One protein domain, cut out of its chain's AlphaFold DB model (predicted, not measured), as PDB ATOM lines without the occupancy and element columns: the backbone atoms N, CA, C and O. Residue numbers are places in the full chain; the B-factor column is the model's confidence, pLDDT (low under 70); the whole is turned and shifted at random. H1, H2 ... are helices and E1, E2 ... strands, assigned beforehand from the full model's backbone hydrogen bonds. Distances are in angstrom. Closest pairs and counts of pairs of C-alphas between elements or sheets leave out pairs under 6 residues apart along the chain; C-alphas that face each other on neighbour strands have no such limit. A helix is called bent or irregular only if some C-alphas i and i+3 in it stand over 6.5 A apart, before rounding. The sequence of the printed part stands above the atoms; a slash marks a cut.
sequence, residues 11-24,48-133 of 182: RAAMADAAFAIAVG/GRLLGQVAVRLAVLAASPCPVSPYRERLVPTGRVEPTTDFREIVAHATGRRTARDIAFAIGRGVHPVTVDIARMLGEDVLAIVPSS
ATOM      1  N   ARG A  11     239.899 156.970 179.121       82.56
ATOM      2  CA  ARG A  11     238.482 157.210 178.824       82.56
ATOM      3  C   ARG A  11     238.256 157.661 177.382       82.56
ATOM      4  O   ARG A  11     237.309 157.195 176.747       82.56
ATOM      5  N   ALA A  12     239.109 158.536 176.852       84.75
ATOM      6  CA  ALA A  12     239.049 158.957 175.456       84.75
ATOM      7  C   ALA A  12     239.299 157.779 174.502       84.75
ATOM      8  O   ALA A  12     238.540 157.605 173.546       84.75
ATOM      9  N   ALA A  13     240.293 156.938 174.807       87.75
ATOM     10  CA  ALA A  13     240.610 155.730 174.051       87.75
ATOM     11  C   ALA A  13     239.473 154.697 174.103       87.75
ATOM     12  O   ALA A  13     239.091 154.168 173.063       87.75
ATOM     13  N   MET A  14     238.867 154.458 175.274       89.19
ATOM     14  CA  MET A  14     237.702 153.571 175.408       89.19
ATOM     15  C   MET A  14     236.514 154.060 174.580       89.19
ATOM     16  O   MET A  14     235.895 153.275 173.864       89.19
ATOM     17  N   ALA A  15     236.202 155.356 174.641       88.94
ATOM     18  CA  ALA A  15     235.126 155.933 173.843       88.94
ATOM     19  C   ALA A  15     235.406 155.818 172.337       88.94
ATOM     20  O   ALA A  15     234.486 155.607 171.546       88.94
ATOM     21  N   ASP A  16     236.667 155.973 171.929       91.19
ATOM     22  CA  ASP A  16     237.078 155.844 170.532       91.19
ATOM     23  C   ASP A  16     237.009 154.396 170.038       91.19
ATOM     24  O   ASP A  16     236.424 154.141 168.987       91.19
ATOM     25  N   ALA A  17     237.473 153.441 170.844       88.81
ATOM     26  CA  ALA A  17     237.322 152.016 170.576       88.81
ATOM     27  C   ALA A  17     235.843 151.610 170.483       88.81
ATOM     28  O   ALA A  17     235.454 150.913 169.547       88.81
ATOM     29  N   ALA A  18     234.995 152.080 171.402       91.69
ATOM     30  CA  ALA A  18     233.565 151.783 171.388       91.69
ATOM     31  C   ALA A  18     232.863 152.378 170.155       91.69
ATOM     32  O   ALA A  18     232.057 151.700 169.520       91.69
ATOM     33  N   PHE A  19     233.207 153.611 169.766       93.50
ATOM     34  CA  PHE A  19     232.730 154.209 168.517       93.50
ATOM     35  C   PHE A  19     233.175 153.396 167.298       93.50
ATOM     36  O   PHE A  19     232.355 153.071 166.441       93.50
ATOM     37  N   ALA A  20     234.459 153.039 167.238       91.19
ATOM     38  CA  ALA A  20     235.027 152.238 166.168       91.19
ATOM     39  C   ALA A  20     234.268 150.902 166.042       91.19
ATOM     40  O   ALA A  20     233.880 150.508 164.942       91.19
ATOM     41  N   ILE A  21     233.986 150.220 167.149       89.44
ATOM     42  CA  ILE A  21     233.189 148.989 167.142       89.44
ATOM     43  C   ILE A  21     231.770 149.254 166.611       89.44
ATOM     44  O   ILE A  21     231.315 148.540 165.721       89.44
ATOM     45  N   ALA A  22     231.095 150.292 167.112       90.31
ATOM     46  CA  ALA A  22     229.693 150.574 166.801       90.31
ATOM     47  C   ALA A  22     229.438 151.010 165.349       90.31
ATOM     48  O   ALA A  22     228.397 150.689 164.787       90.31
ATOM     49  N   VAL A  23     230.373 151.738 164.735       89.00
ATOM     50  CA  VAL A  23     230.271 152.169 163.327       89.00
ATOM     51  C   VAL A  23     230.698 151.067 162.343       89.00
ATOM     52  O   VAL A  23     230.537 151.195 161.127       89.00
ATOM     53  N   GLY A  24     231.294 149.989 162.857       82.31
ATOM     54  CA  GLY A  24     231.681 148.816 162.089       82.31
ATOM     55  C   GLY A  24     230.597 147.744 162.060       82.31
ATOM     56  O   GLY A  24     229.517 147.884 162.623       82.31
ATOM     57  N   GLY A  48     226.380 152.502 180.479       86.00
ATOM     58  CA  GLY A  48     225.387 153.487 180.043       86.00
ATOM     59  C   GLY A  48     226.017 154.813 179.607       86.00
ATOM     60  O   GLY A  48     225.630 155.377 178.585       86.00
ATOM     61  N   ARG A  49     227.046 155.284 180.324       86.50
ATOM     62  CA  ARG A  49     227.786 156.499 179.948       86.50
ATOM     63  C   ARG A  49     228.563 156.306 178.646       86.50
ATOM     64  O   ARG A  49     228.569 157.210 177.813       86.50
ATOM     65  N   LEU A  50     229.203 155.149 178.467       88.69
ATOM     66  CA  LEU A  50     229.946 154.826 177.248       88.69
ATOM     67  C   LEU A  50     229.010 154.739 176.034       88.69
ATOM     68  O   LEU A  50     229.274 155.367 175.011       88.69
ATOM     69  N   LEU A  51     227.876 154.043 176.172       90.62
ATOM     70  CA  LEU A  51     226.851 153.954 175.128       90.62
ATOM     71  C   LEU A  51     226.274 155.329 174.775       90.62
ATOM     72  O   LEU A  51     226.134 155.641 173.596       90.62
ATOM     73  N   GLY A  52     226.015 156.181 175.772       92.62
ATOM     74  CA  GLY A  52     225.577 157.558 175.540       92.62
ATOM     75  C   GLY A  52     226.586 158.369 174.721       92.62
ATOM     76  O   GLY A  52     226.209 159.062 173.779       92.62
ATOM     77  N   GLN A  53     227.885 158.239 175.014       92.06
ATOM     78  CA  GLN A  53     228.936 158.898 174.230       92.06
ATOM     79  C   GLN A  53     229.004 158.374 172.794       92.06
ATOM     80  O   GLN A  53     229.139 159.165 171.860       92.06
ATOM     81  N   VAL A  54     228.893 157.058 172.602       93.94
ATOM     82  CA  VAL A  54     228.875 156.449 171.267       93.94
ATOM     83  C   VAL A  54     227.666 156.928 170.466       93.94
ATOM     84  O   VAL A  54     227.832 157.321 169.315       93.94
ATOM     85  N   ALA A  55     226.477 156.977 171.071       94.50
ATOM     86  CA  ALA A  55     225.264 157.463 170.417       94.50
ATOM     87  C   ALA A  55     225.418 158.912 169.926       94.50
ATOM     88  O   ALA A  55     225.117 159.205 168.770       94.50
ATOM     89  N   VAL A  56     225.966 159.802 170.762       96.31
ATOM     90  CA  VAL A  56     226.260 161.191 170.366       96.31
ATOM     91  C   VAL A  56     227.261 161.235 169.211       96.31
ATOM     92  O   VAL A  56     227.048 161.953 168.238       96.31
ATOM     93  N   ARG A  57     228.340 160.447 169.273       95.94
ATOM     94  CA  ARG A  57     229.364 160.402 168.216       95.94
ATOM     95  C   ARG A  57     228.815 159.905 166.880       95.94
ATOM     96  O   ARG A  57     229.171 160.462 165.842       95.94
ATOM     97  N   LEU A  58     227.943 158.898 166.909       95.12
ATOM     98  CA  LEU A  58     227.238 158.404 165.726       95.12
ATOM     99  C   LEU A  58     226.290 159.463 165.161       95.12
ATOM    100  O   LEU A  58     226.281 159.666 163.952       95.12
ATOM    101  N   ALA A  59     225.553 160.180 166.014       96.56
ATOM    102  CA  ALA A  59     224.689 161.276 165.578       96.56
ATOM    103  C   ALA A  59     225.486 162.413 164.914       96.56
ATOM    104  O   ALA A  59     225.088 162.900 163.861       96.56
ATOM    105  N   VAL A  60     226.642 162.792 165.477       97.31
ATOM    106  CA  VAL A  60     227.549 163.791 164.877       97.31
ATOM    107  C   VAL A  60     228.041 163.339 163.502       97.31
ATOM    108  O   VAL A  60     228.007 164.118 162.550       97.31
ATOM    109  N   LEU A  61     228.473 162.081 163.371       95.50
ATOM    110  CA  LEU A  61     228.896 161.547 162.076       95.50
ATOM    111  C   LEU A  61     227.732 161.524 161.072       95.50
ATOM    112  O   LEU A  61     227.910 161.932 159.930       95.50
ATOM    113  N   ALA A  62     226.541 161.099 161.496       94.19
ATOM    114  CA  ALA A  62     225.351 161.056 160.646       94.19
ATOM    115  C   ALA A  62     224.899 162.452 160.182       94.19
ATOM    116  O   ALA A  62     224.376 162.585 159.081       94.19
ATOM    117  N   ALA A  63     225.125 163.486 160.997       96.50
ATOM    118  CA  ALA A  63     224.841 164.880 160.664       96.50
ATOM    119  C   ALA A  63     225.954 165.570 159.849       96.50
ATOM    120  O   ALA A  63     225.816 166.743 159.502       96.50
ATOM    121  N   SER A  64     227.069 164.887 159.568       94.62
ATOM    122  CA  SER A  64     228.184 165.465 158.810       94.62
ATOM    123  C   SER A  64     227.851 165.588 157.310       94.62
ATOM    124  O   SER A  64     227.020 164.828 156.818       94.62
ATOM    125  N   PRO A  65     228.509 166.492 156.553       92.94
ATOM    126  CA  PRO A  65     228.180 166.748 155.143       92.94
ATOM    127  C   PRO A  65     228.254 165.512 154.239       92.94
ATOM    128  O   PRO A  65     227.426 165.335 153.349       92.94
ATOM    129  N   CYS A  66     229.244 164.647 154.473       93.88
ATOM    130  CA  CYS A  66     229.409 163.388 153.760       93.88
ATOM    131  C   CYS A  66     229.755 162.272 154.763       93.88
ATOM    132  O   CYS A  66     230.936 162.029 155.022       93.88
ATOM    133  N   PRO A  67     228.756 161.621 155.392       92.44
ATOM    134  CA  PRO A  67     229.005 160.557 156.358       92.44
ATOM    135  C   PRO A  67     229.715 159.371 155.696       92.44
ATOM    136  O   PRO A  67     229.269 158.866 154.667       92.44
ATOM    137  N   VAL A  68     230.805 158.903 156.304       92.44
ATOM    138  CA  VAL A  68     231.630 157.798 155.789       92.44
ATOM    139  C   VAL A  68     231.898 156.745 156.857       92.44
ATOM    140  O   VAL A  68     231.870 157.026 158.056       92.44
ATOM    141  N   SER A  69     232.183 155.517 156.426       91.56
ATOM    142  CA  SER A  69     232.636 154.451 157.310       91.56
ATOM    143  C   SER A  69     234.149 154.560 157.522       91.56
ATOM    144  O   SER A  69     234.928 154.604 156.569       91.56
ATOM    145  N   PRO A  70     234.655 154.481 158.762       92.69
ATOM    146  CA  PRO A  70     236.099 154.527 158.974       92.69
ATOM    147  C   PRO A  70     236.867 153.322 158.408       92.69
ATOM    148  O   PRO A  70     238.102 153.317 158.421       92.69
ATOM    149  N   TYR A  71     236.163 152.298 157.917       92.00
ATOM    150  CA  TYR A  71     236.731 151.016 157.495       92.00
ATOM    151  C   TYR A  71     236.672 150.744 155.999       92.00
ATOM    152  O   TYR A  71     237.304 149.788 155.550       92.00
ATOM    153  N   ARG A  72     235.884 151.506 155.236       89.06
ATOM    154  CA  ARG A  72     235.579 151.159 153.842       89.06
ATOM    155  C   ARG A  72     236.171 152.149 152.862       89.06
ATOM    156  O   ARG A  72     236.879 151.743 151.941       89.06
ATOM    157  N   GLU A  73     235.886 153.428 153.057       91.50
ATOM    158  CA  GLU A  73     236.262 154.465 152.110       91.50
ATOM    159  C   GLU A  73     237.771 154.719 152.167       91.50
ATOM    160  O   GLU A  73     238.352 154.942 153.232       91.50
ATOM    161  N   ARG A  74     238.413 154.677 150.995       94.06
ATOM    162  CA  ARG A  74     239.814 155.064 150.812       94.06
ATOM    163  C   ARG A  74     239.868 156.450 150.197       94.06
ATOM    164  O   ARG A  74     239.073 156.756 149.313       94.06
ATOM    165  N   LEU A  75     240.812 157.264 150.652       94.75
ATOM    166  CA  LEU A  75     240.781 158.708 150.424       94.75
ATOM    167  C   LEU A  75     241.980 159.169 149.607       94.75
ATOM    168  O   LEU A  75     243.092 158.703 149.855       94.75
ATOM    169  N   VAL A  76     241.749 160.100 148.685       95.94
ATOM    170  CA  VAL A  76     242.781 160.825 147.925       95.94
ATOM    171  C   VAL A  76     242.534 162.336 147.976       95.94
ATOM    172  O   VAL A  76     241.372 162.744 147.992       95.94
ATOM    173  N   PRO A  77     243.584 163.174 147.975       96.12
ATOM    174  CA  PRO A  77     243.461 164.604 147.742       96.12
ATOM    175  C   PRO A  77     242.867 164.863 146.363       96.12
ATOM    176  O   PRO A  77     243.256 164.220 145.387       96.12
ATOM    177  N   THR A  78     241.962 165.831 146.268       93.88
ATOM    178  CA  THR A  78     241.434 166.283 144.970       93.88
ATOM    179  C   THR A  78     242.393 167.242 144.265       93.88
ATOM    180  O   THR A  78     242.381 167.328 143.039       93.88
ATOM    181  N   GLY A  79     243.194 167.989 145.038       90.19
ATOM    182  CA  GLY A  79     244.005 169.108 144.551       90.19
ATOM    183  C   GLY A  79     243.188 170.333 144.118       90.19
ATOM    184  O   GLY A  79     243.746 171.247 143.521       90.19
ATOM    185  N   ARG A  80     241.872 170.354 144.376       89.44
ATOM    186  CA  ARG A  80     240.969 171.448 143.972       89.44
ATOM    187  C   ARG A  80     240.867 172.553 145.014       89.44
ATOM    188  O   ARG A  80     240.695 173.714 144.658       89.44
ATOM    189  N   VAL A  81     240.960 172.174 146.285       92.38
ATOM    190  CA  VAL A  81     240.877 173.073 147.435       92.38
ATOM    191  C   VAL A  81     242.092 172.836 148.319       92.38
ATOM    192  O   VAL A  81     242.422 171.695 148.646       92.38
ATOM    193  N   GLU A  82     242.757 173.923 148.701       91.31
ATOM    194  CA  GLU A  82     243.897 173.864 149.609       91.31
ATOM    195  C   GLU A  82     243.434 173.507 151.030       91.31
ATOM    196  O   GLU A  82     242.553 174.180 151.577       91.31
ATOM    197  N   PRO A  83     244.014 172.472 151.663       91.19
ATOM    198  CA  PRO A  83     243.644 172.098 153.016       91.19
ATOM    199  C   PRO A  83     244.083 173.159 154.027       91.19
ATOM    200  O   PRO A  83     245.196 173.697 153.974       91.19
ATOM    201  N   THR A  84     243.230 173.392 155.023       91.81
ATOM    202  CA  THR A  84     243.595 174.169 156.212       91.81
ATOM    203  C   THR A  84     244.757 173.503 156.953       91.81
ATOM    204  O   THR A  84     245.024 172.309 156.793       91.81
ATOM    205  N   THR A  85     245.467 174.267 157.788       90.19
ATOM    206  CA  THR A  85     246.619 173.757 158.553       90.19
ATOM    207  C   THR A  85     246.267 172.510 159.369       90.19
ATOM    208  O   THR A  85     247.040 171.554 159.361       90.19
ATOM    209  N   ASP A  86     245.073 172.480 159.965       87.31
ATOM    210  CA  ASP A  86     244.573 171.365 160.784       87.31
ATOM    211  C   ASP A  86     244.337 170.079 159.973       87.31
ATOM    212  O   ASP A  86     244.279 168.979 160.523       87.31
ATOM    213  N   PHE A  87     244.211 170.206 158.651       93.69
ATOM    214  CA  PHE A  87     243.886 169.122 157.729       93.69
ATOM    215  C   PHE A  87     245.068 168.618 156.910       93.69
ATOM    216  O   PHE A  87     244.988 167.537 156.321       93.69
ATOM    217  N   ARG A  88     246.186 169.348 156.894       94.56
ATOM    218  CA  ARG A  88     247.379 168.973 156.118       94.56
ATOM    219  C   ARG A  88     247.893 167.583 156.462       94.56
ATOM    220  O   ARG A  88     248.273 166.839 155.563       94.56
ATOM    221  N   GLU A  89     247.872 167.221 157.739       96.12
ATOM    222  CA  GLU A  89     248.340 165.910 158.190       96.12
ATOM    223  C   GLU A  89     247.438 164.773 157.675       96.12
ATOM    224  O   GLU A  89     247.929 163.744 157.209       96.12
ATOM    225  N   ILE A  90     246.116 164.983 157.654       97.00
ATOM    226  CA  ILE A  90     245.151 164.025 157.091       97.00
ATOM    227  C   ILE A  90     245.373 163.879 155.578       97.00
ATOM    228  O   ILE A  90     245.478 162.755 155.078       97.00
ATOM    229  N   VAL A  91     245.505 164.996 154.852       97.00
ATOM    230  CA  VAL A  91     245.766 165.001 153.400       97.00
ATOM    231  C   VAL A  91     247.072 164.282 153.064       97.00
ATOM    232  O   VAL A  91     247.097 163.472 152.139       97.00
ATOM    233  N   ALA A  92     248.138 164.499 153.841       96.25
ATOM    234  CA  ALA A  92     249.434 163.851 153.633       96.25
ATOM    235  C   ALA A  92     249.366 162.313 153.713       96.25
ATOM    236  O   ALA A  92     250.184 161.614 153.111       96.25
ATOM    237  N   HIS A  93     248.380 161.763 154.426       96.88
ATOM    238  CA  HIS A  93     248.179 160.321 154.561       96.88
ATOM    239  C   HIS A  93     247.081 159.739 153.655       96.88
ATOM    240  O   HIS A  93     246.976 158.510 153.545       96.88
ATOM    241  N   ALA A  94     246.318 160.577 152.951       95.31
ATOM    242  CA  ALA A  94     245.277 160.181 152.005       95.31
ATOM    243  C   ALA A  94     245.875 159.667 150.675       95.31
ATOM    244  O   ALA A  94     245.776 160.263 149.617       95.31
ATOM    245  N   THR A  95     246.542 158.520 150.695       91.94
ATOM    246  CA  THR A  95     247.262 157.986 149.514       91.94
ATOM    247  C   THR A  95     246.391 157.165 148.553       91.94
ATOM    248  O   THR A  95     246.902 156.475 147.674       91.94
ATOM    249  N   GLY A  96     245.077 157.120 148.774       92.94
ATOM    250  CA  GLY A  96     244.142 156.213 148.103       92.94
ATOM    251  C   GLY A  96     244.200 154.774 148.604       92.94
ATOM    252  O   GLY A  96     243.396 153.941 148.197       92.94
ATOM    253  N   ARG A  97     245.125 154.464 149.520       92.06
ATOM    254  CA  ARG A  97     245.272 153.134 150.126       92.06
ATOM    255  C   ARG A  97     244.831 153.074 151.579       92.06
ATOM    256  O   ARG A  97     244.673 151.973 152.083       92.06
ATOM    257  N   ARG A  98     244.641 154.204 152.251       94.25
ATOM    258  CA  ARG A  98     244.303 154.252 153.677       94.25
ATOM    259  C   ARG A  98     242.841 154.615 153.879       94.25
ATOM    260  O   ARG A  98     242.326 155.466 153.151       94.25
ATOM    261  N   THR A  99     242.201 153.971 154.849       95.44
ATOM    262  CA  THR A  99     240.879 154.378 155.349       95.44
ATOM    263  C   THR A  99     241.013 155.433 156.449       95.44
ATOM    264  O   THR A  99     242.124 155.713 156.909       95.44
ATOM    265  N   ALA A 100     239.901 156.005 156.925       95.50
ATOM    266  CA  ALA A 100     239.944 156.953 158.045       95.50
ATOM    267  C   ALA A 100     240.572 156.338 159.310       95.50
ATOM    268  O   ALA A 100     241.358 157.000 159.982       95.50
ATOM    269  N   ARG A 101     240.293 155.055 159.601       95.62
ATOM    270  CA  ARG A 101     240.931 154.308 160.702       95.62
ATOM    271  C   ARG A 101     242.453 154.261 160.543       95.62
ATOM    272  O   ARG A 101     243.175 154.542 161.496       95.62
ATOM    273  N   ASP A 102     242.934 153.910 159.351       95.62
ATOM    274  CA  ASP A 102     244.373 153.807 159.081       95.62
ATOM    275  C   ASP A 102     245.066 155.166 159.236       95.62
ATOM    276  O   ASP A 102     246.172 155.245 159.771       95.62
ATOM    277  N   ILE A 103     244.417 156.240 158.771       97.25
ATOM    278  CA  ILE A 103     244.924 157.607 158.916       97.25
ATOM    279  C   ILE A 103     244.963 158.002 160.393       97.25
ATOM    280  O   ILE A 103     246.000 158.475 160.844       97.25
ATOM    281  N   ALA A 104     243.892 157.752 161.150       96.19
ATOM    282  CA  ALA A 104     243.817 158.073 162.573       96.19
ATOM    283  C   ALA A 104     244.963 157.433 163.368       96.19
ATOM    284  O   ALA A 104     245.647 158.114 164.131       96.19
ATOM    285  N   PHE A 105     245.246 156.153 163.115       94.94
ATOM    286  CA  PHE A 105     246.380 155.471 163.735       94.94
ATOM    287  C   PHE A 105     247.736 155.996 163.269       94.94
ATOM    288  O   PHE A 105     248.646 156.099 164.088       94.94
ATOM    289  N   ALA A 106     247.886 156.349 161.989       96.38
ATOM    290  CA  ALA A 106     249.141 156.896 161.479       96.38
ATOM    291  C   ALA A 106     249.515 158.237 162.135       96.38
ATOM    292  O   ALA A 106     250.696 158.473 162.368       96.38
ATOM    293  N   ILE A 107     248.520 159.070 162.458       95.88
ATOM    294  CA  ILE A 107     248.711 160.393 163.082       95.88
ATOM    295  C   ILE A 107     248.534 160.374 164.609       95.88
ATOM    296  O   ILE A 107     248.574 161.414 165.259       95.88
ATOM    297  N   GLY A 108     248.284 159.202 165.204       93.88
ATOM    298  CA  GLY A 108     248.095 159.058 166.651       93.88
ATOM    299  C   GLY A 108     246.847 159.759 167.208       93.88
ATOM    300  O   GLY A 108     246.834 160.144 168.376       93.88
ATOM    301  N   ARG A 109     245.794 159.933 166.397       94.69
ATOM    302  CA  ARG A 109     244.512 160.537 166.808       94.69
ATOM    303  C   ARG A 109     243.406 159.483 166.907       94.69
ATOM    304  O   ARG A 109     243.513 158.384 166.372       94.69
ATOM    305  N   GLY A 110     242.319 159.837 167.595       94.00
ATOM    306  CA  GLY A 110     241.125 158.992 167.670       94.00
ATOM    307  C   GLY A 110     240.442 158.826 166.308       94.00
ATOM    308  O   GLY A 110     240.402 159.755 165.499       94.00
ATOM    309  N   VAL A 111     239.864 157.654 166.068       96.06
ATOM    310  CA  VAL A 111     239.105 157.312 164.864       96.06
ATOM    311  C   VAL A 111     237.887 158.221 164.699       96.06
ATOM    312  O   VAL A 111     237.642 158.687 163.588       96.06
ATOM    313  N   HIS A 112     237.129 158.514 165.765       96.38
ATOM    314  CA  HIS A 112     235.947 159.388 165.680       96.38
ATOM    315  C   HIS A 112     236.265 160.792 165.143       96.38
ATOM    316  O   HIS A 112     235.705 161.141 164.099       96.38
ATOM    317  N   PRO A 113     237.152 161.589 165.777       96.25
ATOM    318  CA  PRO A 113     237.421 162.947 165.311       96.25
ATOM    319  C   PRO A 113     237.983 162.967 163.887       96.25
ATOM    320  O   PRO A 113     237.549 163.779 163.080       96.25
ATOM    321  N   VAL A 114     238.866 162.026 163.536       97.38
ATOM    322  CA  VAL A 114     239.430 161.937 162.179       97.38
ATOM    323  C   VAL A 114     238.359 161.593 161.143       97.38
ATOM    324  O   VAL A 114     238.369 162.140 160.045       97.38
ATOM    325  N   THR A 115     237.399 160.730 161.481       97.25
ATOM    326  CA  THR A 115     236.292 160.383 160.574       97.25
ATOM    327  C   THR A 115     235.377 161.582 160.319       97.25
ATOM    328  O   THR A 115     234.970 161.800 159.181       97.25
ATOM    329  N   VAL A 116     235.079 162.382 161.349       97.38
ATOM    330  CA  VAL A 116     234.284 163.616 161.207       97.38
ATOM    331  C   VAL A 116     235.043 164.669 160.393       97.38
ATOM    332  O   VAL A 116     234.459 165.279 159.497       97.38
ATOM    333  N   ASP A 117     236.345 164.838 160.643       97.50
ATOM    334  CA  ASP A 117     237.202 165.747 159.872       97.50
ATOM    335  C   ASP A 117     237.198 165.367 158.382       97.50
ATOM    336  O   ASP A 117     236.969 166.214 157.521       97.50
ATOM    337  N   ILE A 118     237.348 164.076 158.073       97.50
ATOM    338  CA  ILE A 118     237.271 163.552 156.704       97.50
ATOM    339  C   ILE A 118     235.886 163.788 156.089       97.50
ATOM    340  O   ILE A 118     235.801 164.231 154.946       97.50
ATOM    341  N   ALA A 119     234.803 163.529 156.827       96.94
ATOM    342  CA  ALA A 119     233.437 163.761 156.353       96.94
ATOM    343  C   ALA A 119     233.193 165.234 155.986       96.94
ATOM    344  O   ALA A 119     232.500 165.529 155.009       96.94
ATOM    345  N   ARG A 120     233.796 166.164 156.740       96.44
ATOM    346  CA  ARG A 120     233.796 167.594 156.414       96.44
ATOM    347  C   ARG A 120     234.629 167.890 155.166       96.44
ATOM    348  O   ARG A 120     234.120 168.517 154.246       96.44
ATOM    349  N   MET A 121     235.860 167.384 155.094       97.00
ATOM    350  CA  MET A 121     236.762 167.585 153.950       97.00
ATOM    351  C   MET A 121     236.202 167.049 152.626       97.00
ATOM    352  O   MET A 121     236.485 167.609 151.571       97.00
ATOM    353  N   LEU A 122     235.414 165.972 152.672       96.44
ATOM    354  CA  LEU A 122     234.678 165.452 151.518       96.44
ATOM    355  C   LEU A 122     233.571 166.418 151.071       96.44
ATOM    356  O   LEU A 122     233.394 166.634 149.877       96.44
ATOM    357  N   GLY A 123     232.849 167.026 152.019       94.69
ATOM    358  CA  GLY A 123     231.860 168.065 151.718       94.69
ATOM    359  C   GLY A 123     232.472 169.358 151.169       94.69
ATOM    360  O   GLY A 123     231.813 170.080 150.428       94.69
ATOM    361  N   GLU A 124     233.733 169.631 151.506       95.00
ATOM    362  CA  GLU A 124     234.509 170.793 151.047       95.00
ATOM    363  C   GLU A 124     235.325 170.518 149.764       95.00
ATOM    364  O   GLU A 124     236.079 171.382 149.327       95.00
ATOM    365  N   ASP A 125     235.197 169.332 149.151       94.69
ATOM    366  CA  ASP A 125     235.947 168.892 147.954       94.69
ATOM    367  C   ASP A 125     237.482 168.929 148.123       94.69
ATOM    368  O   ASP A 125     238.227 169.035 147.149       94.69
ATOM    369  N   VAL A 126     237.984 168.818 149.361       96.75
ATOM    370  CA  VAL A 126     239.424 168.695 149.673       96.75
ATOM    371  C   VAL A 126     239.898 167.253 149.454       96.75
ATOM    372  O   VAL A 126     241.004 167.006 148.963       96.75
ATOM    373  N   LEU A 127     239.049 166.282 149.805       96.88
ATOM    374  CA  LEU A 127     239.267 164.851 149.585       96.88
ATOM    375  C   LEU A 127     238.210 164.285 148.640       96.88
ATOM    376  O   LEU A 127     237.104 164.804 148.541       96.88
ATOM    377  N   ALA A 128     238.541 163.163 148.007       96.12
ATOM    378  CA  ALA A 128     237.596 162.314 147.300       96.12
ATOM    379  C   ALA A 128     237.750 160.851 147.731       96.12
ATOM    380  O   ALA A 128     238.834 160.394 148.113       96.12
ATOM    381  N   ILE A 129     236.649 160.108 147.637       95.19
ATOM    382  CA  ILE A 129     236.633 158.661 147.847       95.19
ATOM    383  C   ILE A 129     237.080 157.983 146.555       95.19
ATOM    384  O   ILE A 129     236.527 158.232 145.482       95.19
ATOM    385  N   VAL A 130     238.060 157.088 146.653       91.62
ATOM    386  CA  VAL A 130     238.482 156.285 145.507       91.62
ATOM    387  C   VAL A 130     237.415 155.224 145.203       91.62
ATOM    388  O   VAL A 130     237.044 154.469 146.109       91.62
ATOM    389  N   PRO A 131     236.945 155.102 143.947       81.31
ATOM    390  CA  PRO A 131     235.972 154.083 143.571       81.31
ATOM    391  C   PRO A 131     236.478 152.670 143.873       81.31
ATOM    392  O   PRO A 131     237.589 152.295 143.495       81.31
ATOM    393  N   SER A 132     235.641 151.848 144.506       67.50
ATOM    394  CA  SER A 132     235.998 150.478 144.900       67.50
ATOM    395  C   SER A 132     236.375 149.586 143.707       67.50
ATOM    396  O   SER A 132     237.155 148.650 143.863       67.50
ATOM    397  N   SER A 133     235.880 149.906 142.505       62.50
ATOM    398  CA  SER A 133     236.219 149.226 141.248       62.50
ATOM    399  C   SER A 133     237.692 149.360 140.850       62.50
ATOM    400  O   SER A 133     238.194 148.518 140.110       62.50
TER     401      SER A 133
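What this domain is: This is residues 11 to 24 and 48 to 133 of the 182 residues of an uncharacterized protein of Kutzneria kofuensis (UniProt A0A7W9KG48). Helix H5 runs through the middle of this model, with H1 and H2, which cross each other, packed on it toward one end of the long axis. Toward the other end lie H3 and a small ladder of two short strands, E1 and E2, while H4 packs steeply across H5. The printed part has 100 residues with five named helices and two named strands, in the order H1, H2, E1, H3, H4, H5, E2; the sheet, E1 - E2, is antiparallel and the class is mostly helix. The whole is compact, with a radius of gyration of the C-alphas of 13.1 A, and spans 43 by 28 by 24 A.

Where its parts are: Find C-alpha 11 at (238.482, 157.210, 178.824); from there H1 runs 18.2 A to residue 23. H2, residues 48 to 62, is 20.8 A long. Then come E1, residues 75 to 77, H3, residues 85 to 93, and H4, residues 100 to 106. H5, residues 111 to 123, runs 18.5 A; E2, residues 127 to 129, ends at C-alpha 129, (236.633, 158.661, 147.847).

How they stand to each other: Start at the hub, H5, which touches the four other helices. H1 touches it at Asp 16 and His 112, closest C-alphas 6.1 A; H2 at Leu 61 and Val 116, 5.8 A, a shallow tilt of 16 degrees; H4 at Ala 104 and Val 111, 5.3 A. H3 only just touches it, with 3 pairs of C-alphas within 8 A, the closest Phe 87 and Asp 117, 7.8 A. H1 and H2 touch at a steep tilt of 58 degrees, C-alphas 19 and 54 closest at 5.2 A. Between E1 and E2, N 76 and O 128 are within hydrogen-bond range, 3.0 A. Every O i to N i+4 pair is within range in H1, H2, H4 and H5, and 3 of 5 in H3, which is irregular: C-alphas 86 and 89 are 7.1 A apart.

The domain as a whole: The farthest C-alphas, of Gly 48 and Arg 80, are 43.2 A apart. Residues 25 to 47 are not printed, and C-alphas 24 and 48 are 19.6 A apart across this cut. The link from H2 to E1, 12 residues, is long. Look at residues 132 to 133 for pLDDT under 70.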